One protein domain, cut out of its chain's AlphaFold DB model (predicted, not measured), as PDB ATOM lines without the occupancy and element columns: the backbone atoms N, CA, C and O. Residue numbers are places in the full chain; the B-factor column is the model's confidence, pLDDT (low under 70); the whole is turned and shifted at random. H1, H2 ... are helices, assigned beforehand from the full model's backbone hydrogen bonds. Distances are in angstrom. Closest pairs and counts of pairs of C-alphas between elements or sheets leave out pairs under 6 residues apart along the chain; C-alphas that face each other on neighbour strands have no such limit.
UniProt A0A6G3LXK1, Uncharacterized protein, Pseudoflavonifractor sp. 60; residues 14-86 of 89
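Overview. This is residues 14 to 86 of the 89 residues of an uncharacterized protein of Pseudoflavonifractor sp. 60 (UniProt A0A6G3LXK1). Two long helices, H3 and H2, meet at one end as a narrow V, with no core between them. The short helix H1 turns off at the open end of H2, and the short helix H4 lies beyond the far end of H3. The printed part has 73 residues with four named helices, in the order H1, H2, H3, H4, and no named strand: the class is all helix. The whole is only just loose, close to extended, with a radius of gyration of the C-alphas of 16.4 A, and is elongated, spanning 49 by 29 by 17 A.

Arrangement. H3, residues 49 to 74, and H2, residues 27 to 47, touch only at the corner by their link; the closest C-alphas, those of Arg 44 and Phe 52, are 5.3 A apart. H2 touches H3 with residues 43 to 44 alone, and H3 touches H2 with residues 51 to 53 alone. The two helices run opposite ways at a shallow tilt of 30 degrees. H1, residues 15 to 23, is close to H2 but not clearly touching, with the closest C-alphas, those of Cys 23 and Phe 29, 6.1 A apart. Their lines are about perpendicular, at 75 degrees. H4, residues 79 to 85, is apart from H3, H2 and H1, and H1 is apart from H3. In H1, H2, H3 and H4 every O i to N i+4 pair is within hydrogen-bond range.

Along the chain. H3 is 36.4 A long from C-alpha 49 at (-28.817, 9.473, -47.137) to C-alpha 74. H2 measures 30.2 A from first to last C-alpha, H1 12.0 A and H4 9.8 A. C-alpha 15 of H1 is at (-49.067, 30.851, -43.526), and C-alpha 85 of H4 at (-56.957, 39.626, -60.750).

Size, cuts and confidence. The two C-alphas farthest apart, those of Gln 46 and Ala 84, are 49.5 A apart. The three links are tight, and the printed part has no cut. The mean pLDDT of the printed part is 92.1, and no printed residue is under 70.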
ATOM      1  N   TYR A  14     -46.390  34.072 -43.853       87.38
ATOM      2  CA  TYR A  14     -46.693  33.680 -42.475       87.38
ATOM      3  C   TYR A  14     -47.503  32.385 -42.400       87.38
ATOM      4  O   TYR A  14     -47.495  31.706 -41.374       87.38
ATOM      5  N   LEU A  15     -48.197  32.023 -43.485       85.88
ATOM      6  CA  LEU A  15     -49.067  30.851 -43.526       85.88
ATOM      7  C   LEU A  15     -48.340  29.545 -43.147       85.88
ATOM      8  O   LEU A  15     -48.909  28.798 -42.353       85.88
ATOM      9  N   PRO A  16     -47.105  29.260 -43.614       86.50
ATOM     10  CA  PRO A  16     -46.404  28.034 -43.227       86.50
ATOM     11  C   PRO A  16     -46.164  27.925 -41.716       86.50
ATOM     12  O   PRO A  16     -46.363  26.862 -41.132       86.50
ATOM     13  N   GLU A  17     -45.767  29.025 -41.072       89.62
ATOM     14  CA  GLU A  17     -45.488  29.042 -39.633       89.62
ATOM     15  C   GLU A  17     -46.769  28.836 -38.817       89.62
ATOM     16  O   GLU A  17     -46.792  28.029 -37.885       89.62
ATOM     17  N   GLU A  18     -47.853  29.520 -39.185       91.62
ATOM     18  CA  GLU A  18     -49.137  29.403 -38.489       91.62
ATOM     19  C   GLU A  18     -49.767  28.017 -38.676       91.62
ATOM     20  O   GLU A  18     -50.269  27.436 -37.712       91.62
ATOM     21  N   VAL A  19     -49.667  27.435 -39.877       90.75
ATOM     22  CA  VAL A  19     -50.089  26.048 -40.124       90.75
ATOM     23  C   VAL A  19     -49.257  25.080 -39.286       90.75
ATOM     24  O   VAL A  19     -49.825  24.204 -38.644       90.75
ATOM     25  N   CYS A  20     -47.936  25.266 -39.201       91.06
ATOM     26  CA  CYS A  20     -47.082  24.436 -38.351       91.06
ATOM     27  C   CYS A  20     -47.486  24.522 -36.868       91.06
ATOM     28  O   CYS A  20     -47.603  23.494 -36.197       91.06
ATOM     29  N   LYS A  21     -47.748  25.730 -36.345       95.00
ATOM     30  CA  LYS A  21     -48.239  25.919 -34.967       95.00
ATOM     31  C   LYS A  21     -49.579  25.227 -34.742       95.00
ATOM     32  O   LYS A  21     -49.754  24.600 -33.700       95.00
ATOM     33  N   PHE A  22     -50.496  25.325 -35.700       94.62
ATOM     34  CA  PHE A  22     -51.799  24.672 -35.631       94.62
ATOM     35  C   PHE A  22     -51.675  23.144 -35.656       94.62
ATOM     36  O   PHE A  22     -52.224  22.476 -34.786       94.62
ATOM     37  N   CYS A  23     -50.891  22.585 -36.580       94.56
ATOM     38  CA  CYS A  23     -50.613  21.150 -36.652       94.56
ATOM     39  C   CYS A  23     -50.046  20.610 -35.332       94.56
ATOM     40  O   CYS A  23     -50.483  19.569 -34.852       94.56
ATOM     41  N   LYS A  24     -49.157  21.364 -34.674       94.69
ATOM     42  CA  LYS A  24     -48.622  21.013 -33.348       94.69
ATOM     43  C   LYS A  24     -49.668  20.987 -32.233       94.69
ATOM     44  O   LYS A  24     -49.362  20.494 -31.156       94.69
ATOM     45  N   GLN A  25     -50.873  21.506 -32.441       96.62
ATOM     46  CA  GLN A  25     -51.972  21.412 -31.473       96.62
ATOM     47  C   GLN A  25     -52.848  20.170 -31.691       96.62
ATOM     48  O   GLN A  25     -53.662  19.865 -30.822       96.62
ATOM     49  N   LEU A  26     -52.689  19.459 -32.814       97.56
ATOM     50  CA  LEU A  26     -53.490  18.291 -33.177       97.56
ATOM     51  C   LEU A  26     -52.782  16.998 -32.735       97.56
ATOM     52  O   LEU A  26     -51.717  16.684 -33.274       97.56
ATOM     53  N   PRO A  27     -53.339  16.226 -31.782       96.31
ATOM     54  CA  PRO A  27     -52.735  14.971 -31.336       96.31
ATOM     55  C   PRO A  27     -52.514  13.973 -32.478       96.31
ATOM     56  O   PRO A  27     -51.435  13.402 -32.597       96.31
ATOM     57  N   GLU A  28     -53.492  13.834 -33.374       96.94
ATOM     58  CA  GLU A  28     -53.415  12.941 -34.531       96.94
ATOM     59  C   GLU A  28     -52.289  13.320 -35.501       96.94
ATOM     60  O   GLU A  28     -51.695  12.452 -36.141       96.94
ATOM     61  N   PHE A  29     -51.959  14.612 -35.591       95.81
ATOM     62  CA  PHE A  29     -50.843  15.075 -36.406       95.81
ATOM     63  C   PHE A  29     -49.509  14.724 -35.750       95.81
ATOM     64  O   PHE A  29     -48.614  14.232 -36.427       95.81
ATOM     65  N   GLN A  30     -49.383  14.933 -34.437       96.19
ATOM     66  CA  GLN A  30     -48.166  14.576 -33.702       96.19
ATOM     67  C   GLN A  30     -47.885  13.069 -33.771       96.19
ATOM     68  O   GLN A  30     -46.738  12.662 -33.952       96.19
ATOM     69  N   GLU A  31     -48.923  12.235 -33.658       97.50
ATOM     70  CA  GLU A  31     -48.801  10.781 -33.814       97.50
ATOM     71  C   GLU A  31     -48.343  10.401 -35.232       97.50
ATOM     72  O   GLU A  31     -47.437   9.581 -35.396       97.50
ATOM     73  N   ALA A  32     -48.926  11.027 -36.259       97.06
ATOM     74  CA  ALA A  32     -48.530  10.803 -37.646       97.06
ATOM     75  C   ALA A  32     -47.090  11.273 -37.935       97.06
ATOM     76  O   ALA A  32     -46.358  10.572 -38.632       97.06
ATOM     77  N   GLU A  33     -46.669  12.414 -37.380       95.62
ATOM     78  CA  GLU A  33     -45.306  12.953 -37.505       95.62
ATOM     79  C   GLU A  33     -44.277  11.991 -36.893       95.62
ATOM     80  O   GLU A  33     -43.293  11.643 -37.541       95.62
ATOM     81  N   GLN A  34     -44.541  11.461 -35.696       97.38
ATOM     82  CA  GLN A  34     -43.667  10.466 -35.064       97.38
ATOM     83  C   GLN A  34     -43.566   9.170 -35.880       97.38
ATOM     84  O   GLN A  34     -42.478   8.609 -36.026       97.38
ATOM     85  N   ALA A  35     -44.689   8.688 -36.421       98.12
ATOM     86  CA  ALA A  35     -44.706   7.497 -37.264       98.12
ATOM     87  C   ALA A  35     -43.933   7.710 -38.577       98.12
ATOM     88  O   ALA A  35     -43.209   6.814 -39.019       98.12
ATOM     89  N   TYR A  36     -44.067   8.897 -39.175       96.62
ATOM     90  CA  TYR A  36     -43.311   9.302 -40.354       96.62
ATOM     91  C   TYR A  36     -41.805   9.319 -40.075       96.62
ATOM     92  O   TYR A  36     -41.065   8.647 -40.789       96.62
ATOM     93  N   GLU A  37     -41.358  10.003 -39.017       96.81
ATOM     94  CA  GLU A  37     -39.932  10.101 -38.675       96.81
ATOM     95  C   GLU A  37     -39.311   8.721 -38.417       96.81
ATOM     96  O   GLU A  37     -38.248   8.398 -38.950       96.81
ATOM     97  N   ALA A  38     -40.013   7.846 -37.689       98.12
ATOM     98  CA  ALA A  38     -39.546   6.482 -37.445       98.12
ATOM     99  C   ALA A  38     -39.389   5.672 -38.747       98.12
ATOM    100  O   ALA A  38     -38.416   4.929 -38.911       98.12
ATOM    101  N   ALA A  39     -40.329   5.808 -39.688       97.62
ATOM    102  CA  ALA A  39     -40.244   5.149 -40.991       97.62
ATOM    103  C   ALA A  39     -39.139   5.760 -41.872       97.62
ATOM    104  O   ALA A  39     -38.393   5.027 -42.528       97.62
ATOM    105  N   ALA A  40     -39.002   7.086 -41.856       96.81
ATOM    106  CA  ALA A  40     -37.984   7.830 -42.584       96.81
ATOM    107  C   ALA A  40     -36.572   7.425 -42.142       96.81
ATOM    108  O   ALA A  40     -35.733   7.115 -42.987       96.81
ATOM    109  N   GLU A  41     -36.313   7.334 -40.836       97.19
ATOM    110  CA  GLU A  41     -35.025   6.869 -40.310       97.19
ATOM    111  C   GLU A  41     -34.690   5.445 -40.768       97.19
ATOM    112  O   GLU A  41     -33.572   5.181 -41.229       97.19
ATOM    113  N   GLN A  42     -35.663   4.531 -40.705       97.88
ATOM    114  CA  GLN A  42     -35.479   3.151 -41.159       97.88
ATOM    115  C   GLN A  42     -35.166   3.070 -42.656       97.88
ATOM    116  O   GLN A  42     -34.308   2.280 -43.062       97.88
ATOM    117  N   LEU A  43     -35.845   3.864 -43.486       97.31
ATOM    118  CA  LEU A  43     -35.611   3.901 -44.930       97.31
ATOM    119  C   LEU A  43     -34.282   4.578 -45.274       97.31
ATOM    120  O   LEU A  43     -33.542   4.068 -46.117       97.31
ATOM    121  N   ARG A  44     -33.931   5.666 -44.582       97.50
ATOM    122  CA  ARG A  44     -32.649   6.364 -44.747       97.50
ATOM    123  C   ARG A  44     -31.467   5.445 -44.439       97.50
ATOM    124  O   ARG A  44     -30.477   5.465 -45.168       97.50
ATOM    125  N   ALA A  45     -31.584   4.591 -43.420       97.19
ATOM    126  CA  ALA A  45     -30.568   3.586 -43.103       97.19
ATOM    127  C   ALA A  45     -30.416   2.506 -44.195       97.19
ATOM    128  O   ALA A  45     -29.315   1.997 -44.398       97.19
ATOM    129  N   GLN A  46     -31.498   2.162 -44.904       97.50
ATOM    130  CA  GLN A  46     -31.503   1.126 -45.947       97.50
ATOM    131  C   GLN A  46     -31.038   1.639 -47.316       97.50
ATOM    132  O   GLN A  46     -30.278   0.959 -48.003       97.50
ATOM    133  N   LEU A  47     -31.500   2.822 -47.721       96.56
ATOM    134  CA  LEU A  47     -31.232   3.415 -49.040       96.56
ATOM    135  C   LEU A  47     -29.944   4.249 -49.064       96.56
ATOM    136  O   LEU A  47     -29.370   4.504 -50.123       96.56
ATOM    137  N   GLY A  48     -29.490   4.677 -47.886       97.00
ATOM    138  CA  GLY A  48     -28.448   5.677 -47.724       97.00
ATOM    139  C   GLY A  48     -28.994   7.110 -47.845       97.00
ATOM    140  O   GLY A  48     -30.009   7.334 -48.511       97.00
ATOM    141  N   PRO A  49     -28.308   8.102 -47.241       93.81
ATOM    142  CA  PRO A  49     -28.817   9.473 -47.137       93.81
ATOM    143  C   PRO A  49     -29.172  10.101 -48.486       93.81
ATOM    144  O   PRO A  49     -30.289  10.553 -48.671       93.81
ATOM    145  N   ALA A  50     -28.278  10.031 -49.476       97.00
ATOM    146  CA  ALA A  50     -28.481  10.719 -50.752       97.00
ATOM    147  C   ALA A  50     -29.716  10.237 -51.539       97.00
ATOM    148  O   ALA A  50     -30.394  11.043 -52.167       97.00
ATOM    149  N   GLN A  51     -30.009   8.929 -51.528       97.62
ATOM    150  CA  GLN A  51     -31.191   8.396 -52.218       97.62
ATOM    151  C   GLN A  51     -32.473   8.685 -51.447       97.62
ATOM    152  O   GLN A  51     -33.484   9.013 -52.066       97.62
ATOM    153  N   PHE A  52     -32.429   8.578 -50.117       97.81
ATOM    154  CA  PHE A  52     -33.572   8.921 -49.283       97.81
ATOM    155  C   PHE A  52     -33.920  10.407 -49.399       97.81
ATOM    156  O   PHE A  52     -35.071  10.727 -49.663       97.81
ATOM    157  N   ASP A  53     -32.935  11.296 -49.278       96.56
ATOM    158  CA  ASP A  53     -33.159  12.743 -49.296       96.56
ATOM    159  C   ASP A  53     -33.732  13.196 -50.651       96.56
ATOM    160  O   ASP A  53     -34.681  13.972 -50.687       96.56
ATOM    161  N   ALA A  54     -33.243  12.649 -51.772       97.88
ATOM    162  CA  ALA A  54     -33.795  12.951 -53.097       97.88
ATOM    163  C   ALA A  54     -35.249  12.465 -53.269       97.88
ATOM    164  O   ALA A  54     -36.072  13.134 -53.906       97.88
ATOM    165  N   PHE A  55     -35.570  11.288 -52.720       97.19
ATOM    166  CA  PHE A  55     -36.939  10.774 -52.699       97.19
ATOM    167  C   PHE A  55     -37.848  11.657 -51.836       97.19
ATOM    168  O   PHE A  55     -38.919  12.057 -52.295       97.19
ATOM    169  N   ASP A  56     -37.405  11.981 -50.623       97.19
ATOM    170  CA  ASP A  56     -38.165  12.766 -49.659       97.19
ATOM    171  C   ASP A  56     -38.417  14.193 -50.158       97.19
ATOM    172  O   ASP A  56     -39.550  14.670 -50.137       97.19
ATOM    173  N   GLU A  57     -37.407  14.849 -50.732       97.25
ATOM    174  CA  GLU A  57     -37.546  16.173 -51.350       97.25
ATOM    175  C   GLU A  57     -38.587  16.161 -52.484       97.25
ATOM    176  O   GLU A  57     -39.447  17.040 -52.571       97.25
ATOM    177  N   THR A  58     -38.574  15.124 -53.326       97.88
ATOM    178  CA  THR A  58     -39.552  14.990 -54.418       97.88
ATOM    179  C   THR A  58     -40.970  14.777 -53.881       97.88
ATOM    180  O   THR A  58     -41.924  15.394 -54.369       97.88
ATOM    181  N   LEU A  59     -41.126  13.908 -52.877       96.81
ATOM    182  CA  LEU A  59     -42.420  13.604 -52.271       96.81
ATOM    183  C   LEU A  59     -42.996  14.822 -51.540       96.81
ATOM    184  O   LEU A  59     -44.154  15.182 -51.760       96.81
ATOM    185  N   THR A  60     -42.194  15.470 -50.699       94.81
ATOM    186  CA  THR A  60     -42.601  16.646 -49.919       94.81
ATOM    187  C   THR A  60     -42.959  17.820 -50.824       94.81
ATOM    188  O   THR A  60     -43.985  18.464 -50.594       94.81
ATOM    189  N   TRP A  61     -42.211  18.048 -51.910       95.62
ATOM    190  CA  TRP A  61     -42.564  19.052 -52.914       95.62
ATOM    191  C   TRP A  61     -43.922  18.769 -53.571       95.62
ATOM    192  O   TRP A  61     -44.780  19.651 -53.646       95.62
ATOM    193  N   TYR A  62     -44.161  17.526 -53.999       96.50
ATOM    194  CA  TYR A  62     -45.449  17.124 -54.571       96.50
ATOM    195  C   TYR A  62     -46.615  17.314 -53.584       96.50
ATOM    196  O   TYR A  62     -47.660  17.859 -53.955       96.50
ATOM    197  N   LEU A  63     -46.438  16.923 -52.318       94.88
ATOM    198  CA  LEU A  63     -47.453  17.110 -51.276       94.88
ATOM    199  C   LEU A  63     -47.698  18.593 -50.968       94.88
ATOM    200  O   LEU A  63     -48.848  18.985 -50.764       94.88
ATOM    201  N   ALA A  64     -46.659  19.431 -51.000       90.75
ATOM    202  CA  ALA A  64     -46.791  20.875 -50.827       90.75
ATOM    203  C   ALA A  64     -47.637  21.510 -51.944       90.75
ATOM    204  O   ALA A  64     -48.491  22.355 -51.660       90.75
ATOM    205  N   LEU A  65     -47.479  21.063 -53.198       90.94
ATOM    206  CA  LEU A  65     -48.342  21.493 -54.307       90.94
ATOM    207  C   LEU A  65     -49.805  21.092 -54.073       90.94
ATOM    208  O   LEU A  65     -50.709  21.899 -54.297       90.94
ATOM    209  N   TYR A  66     -50.046  19.878 -53.572       92.75
ATOM    210  CA  TYR A  66     -51.391  19.413 -53.221       92.75
ATOM    211  C   TYR A  66     -52.013  20.232 -52.084       92.75
ATOM    212  O   TYR A  66     -53.162  20.668 -52.190       92.75
ATOM    213  N   ALA A  67     -51.258  20.497 -51.018       89.88
ATOM    214  CA  ALA A  67     -51.700  21.339 -49.910       89.88
ATOM    215  C   ALA A  67     -52.025  22.766 -50.383       89.88
ATOM    216  O   ALA A  67     -53.063  23.324 -50.016       89.88
ATOM    217  N   ASN A  68     -51.193  23.333 -51.265       87.00
ATOM    218  CA  ASN A  68     -51.449  24.638 -51.870       87.00
ATOM    219  C   ASN A  68     -52.735  24.636 -52.714       87.00
ATOM    220  O   ASN A  68     -53.542  25.564 -52.613       87.00
ATOM    221  N   ALA A  69     -52.967  23.577 -53.495       87.38
ATOM    222  CA  ALA A  69     -54.186  23.420 -54.280       87.38
ATOM    223  C   ALA A  69     -55.436  23.342 -53.387       87.38
ATOM    224  O   ALA A  69     -56.412  24.047 -53.652       87.38
ATOM    225  N   TYR A  70     -55.402  22.559 -52.302       89.44
ATOM    226  CA  TYR A  70     -56.506  22.484 -51.337       89.44
ATOM    227  C   TYR A  70     -56.764  23.819 -50.636       89.44
ATOM    228  O   TYR A  70     -57.923  24.207 -50.482       89.44
ATOM    229  N   TYR A  71     -55.712  24.553 -50.266       88.19
ATOM    230  CA  TYR A  71     -55.840  25.889 -49.686       88.19
ATOM    231  C   TYR A  71     -56.531  26.864 -50.655       88.19
ATOM    232  O   TYR A  71     -57.530  27.492 -50.297       88.19
ATOM    233  N   ARG A  72     -56.077  26.929 -51.916       85.69
ATOM    234  CA  ARG A  72     -56.703  27.767 -52.959       85.69
ATOM    235  C   ARG A  72     -58.151  27.358 -53.227       85.69
ATOM    236  O   ARG A  72     -59.020  28.222 -53.350       85.69
ATOM    237  N   PHE A  73     -58.422  26.052 -53.276       86.06
ATOM    238  CA  PHE A  73     -59.771  25.519 -53.447       86.06
ATOM    239  C   PHE A  73     -60.694  25.929 -52.293       86.06
ATOM    240  O   PHE A  73     -61.791  26.428 -52.543       86.06
ATOM    241  N   GLY A  74     -60.237  25.802 -51.042       87.00
ATOM    242  CA  GLY A  74     -60.983  26.223 -49.853       87.00
ATOM    243  C   GLY A  74     -61.308  27.720 -49.845       87.00
ATOM    244  O   GLY A  74     -62.393  28.117 -49.424       87.00
ATOM    245  N   LEU A  75     -60.421  28.550 -50.398       85.94
ATOM    246  CA  LEU A  75     -60.655  29.986 -50.592       85.94
ATOM    247  C   LEU A  75     -61.517  30.322 -51.821       85.94
ATOM    248  O   LEU A  75     -61.753  31.497 -52.099       85.94
ATOM    249  N   SER A  76     -61.986  29.323 -52.576       83.81
ATOM    250  CA  SER A  76     -62.686  29.509 -53.857       83.81
ATOM    251  C   SER A  76     -61.876  30.305 -54.897       83.81
ATOM    252  O   SER A  76     -62.442  30.882 -55.832       83.81
ATOM    253  N   LEU A  77     -60.543  30.310 -54.768       80.81
ATOM    254  CA  LEU A  77     -59.606  30.960 -55.685       80.81
ATOM    255  C   LEU A  77     -59.365  30.067 -56.900       80.81
ATOM    256  O   LEU A  77     -58.332  29.410 -57.037       80.81
ATOM    257  N   ARG A  78     -60.362  30.036 -57.784       80.38
ATOM    258  CA  ARG A  78     -60.255  29.361 -59.080       80.38
ATOM    259  C   ARG A  78     -59.271  30.095 -59.990       80.38
ATOM    260  O   ARG A  78     -59.063  31.302 -59.840       80.38
ATOM    261  N   GLN A  79     -58.701  29.374 -60.952       77.25
ATOM    262  CA  GLN A  79     -57.727  29.927 -61.894       77.25
ATOM    263  C   GLN A  79     -58.276  31.172 -62.602       77.25
ATOM    264  O   GLN A  79     -57.584  32.177 -62.684       77.25
ATOM    265  N   GLU A  80     -59.552  31.170 -62.986       79.50
ATOM    266  CA  GLU A  80     -60.204  32.299 -63.653       79.50
ATOM    267  C   GLU A  80     -60.267  33.556 -62.769       79.50
ATOM    268  O   GLU A  80     -60.182  34.673 -63.276       79.50
ATOM    269  N   VAL A  81     -60.386  33.393 -61.446       78.88
ATOM    270  CA  VAL A  81     -60.387  34.510 -60.484       78.88
ATOM    271  C   VAL A  81     -58.984  35.090 -60.353       78.88
ATOM    272  O   VAL A  81     -58.815  36.309 -60.397       78.88
ATOM    273  N   LEU A  82     -57.970  34.228 -60.251       79.62
ATOM    274  CA  LEU A  82     -56.569  34.648 -60.207       79.62
ATOM    275  C   LEU A  82     -56.166  35.359 -61.506       79.62
ATOM    276  O   LEU A  82     -55.571  36.436 -61.442       79.62
ATOM    277  N   SER A  83     -56.573  34.837 -62.666       80.56
ATOM    278  CA  SER A  83     -56.374  35.470 -63.975       80.56
ATOM    279  C   SER A  83     -57.096  36.816 -64.075       80.56
ATOM    280  O   SER A  83     -56.486  37.812 -64.459       80.56
ATOM    281  N   ALA A  84     -58.361  36.912 -63.641       81.31
ATOM    282  CA  ALA A  84     -59.093  38.184 -63.604       81.31
ATOM    283  C   ALA A  84     -58.416  39.226 -62.692       81.31
ATOM    284  O   ALA A  84     -58.467  40.435 -62.945       81.31
ATOM    285  N   TRP A  85     -57.744  38.770 -61.633       79.56
ATOM    286  CA  TRP A  85     -56.957  39.626 -60.750       79.56
ATOM    287  C   TRP A  85     -55.550  39.916 -61.288       79.56
ATOM    288  O   TRP A  85     -54.915  40.854 -60.806       79.56
ATOM    289  N   GLY A  86     -55.096  39.240 -62.345       78.62
ATOM    290  CA  GLY A  86     -53.737  39.348 -62.884       78.62
ATOM    291  C   GLY A  86     -52.683  38.775 -61.935       78.62
ATOM    292  O   GLY A  86     -51.595  39.328 -61.828       78.62
TER     293      GLY A  86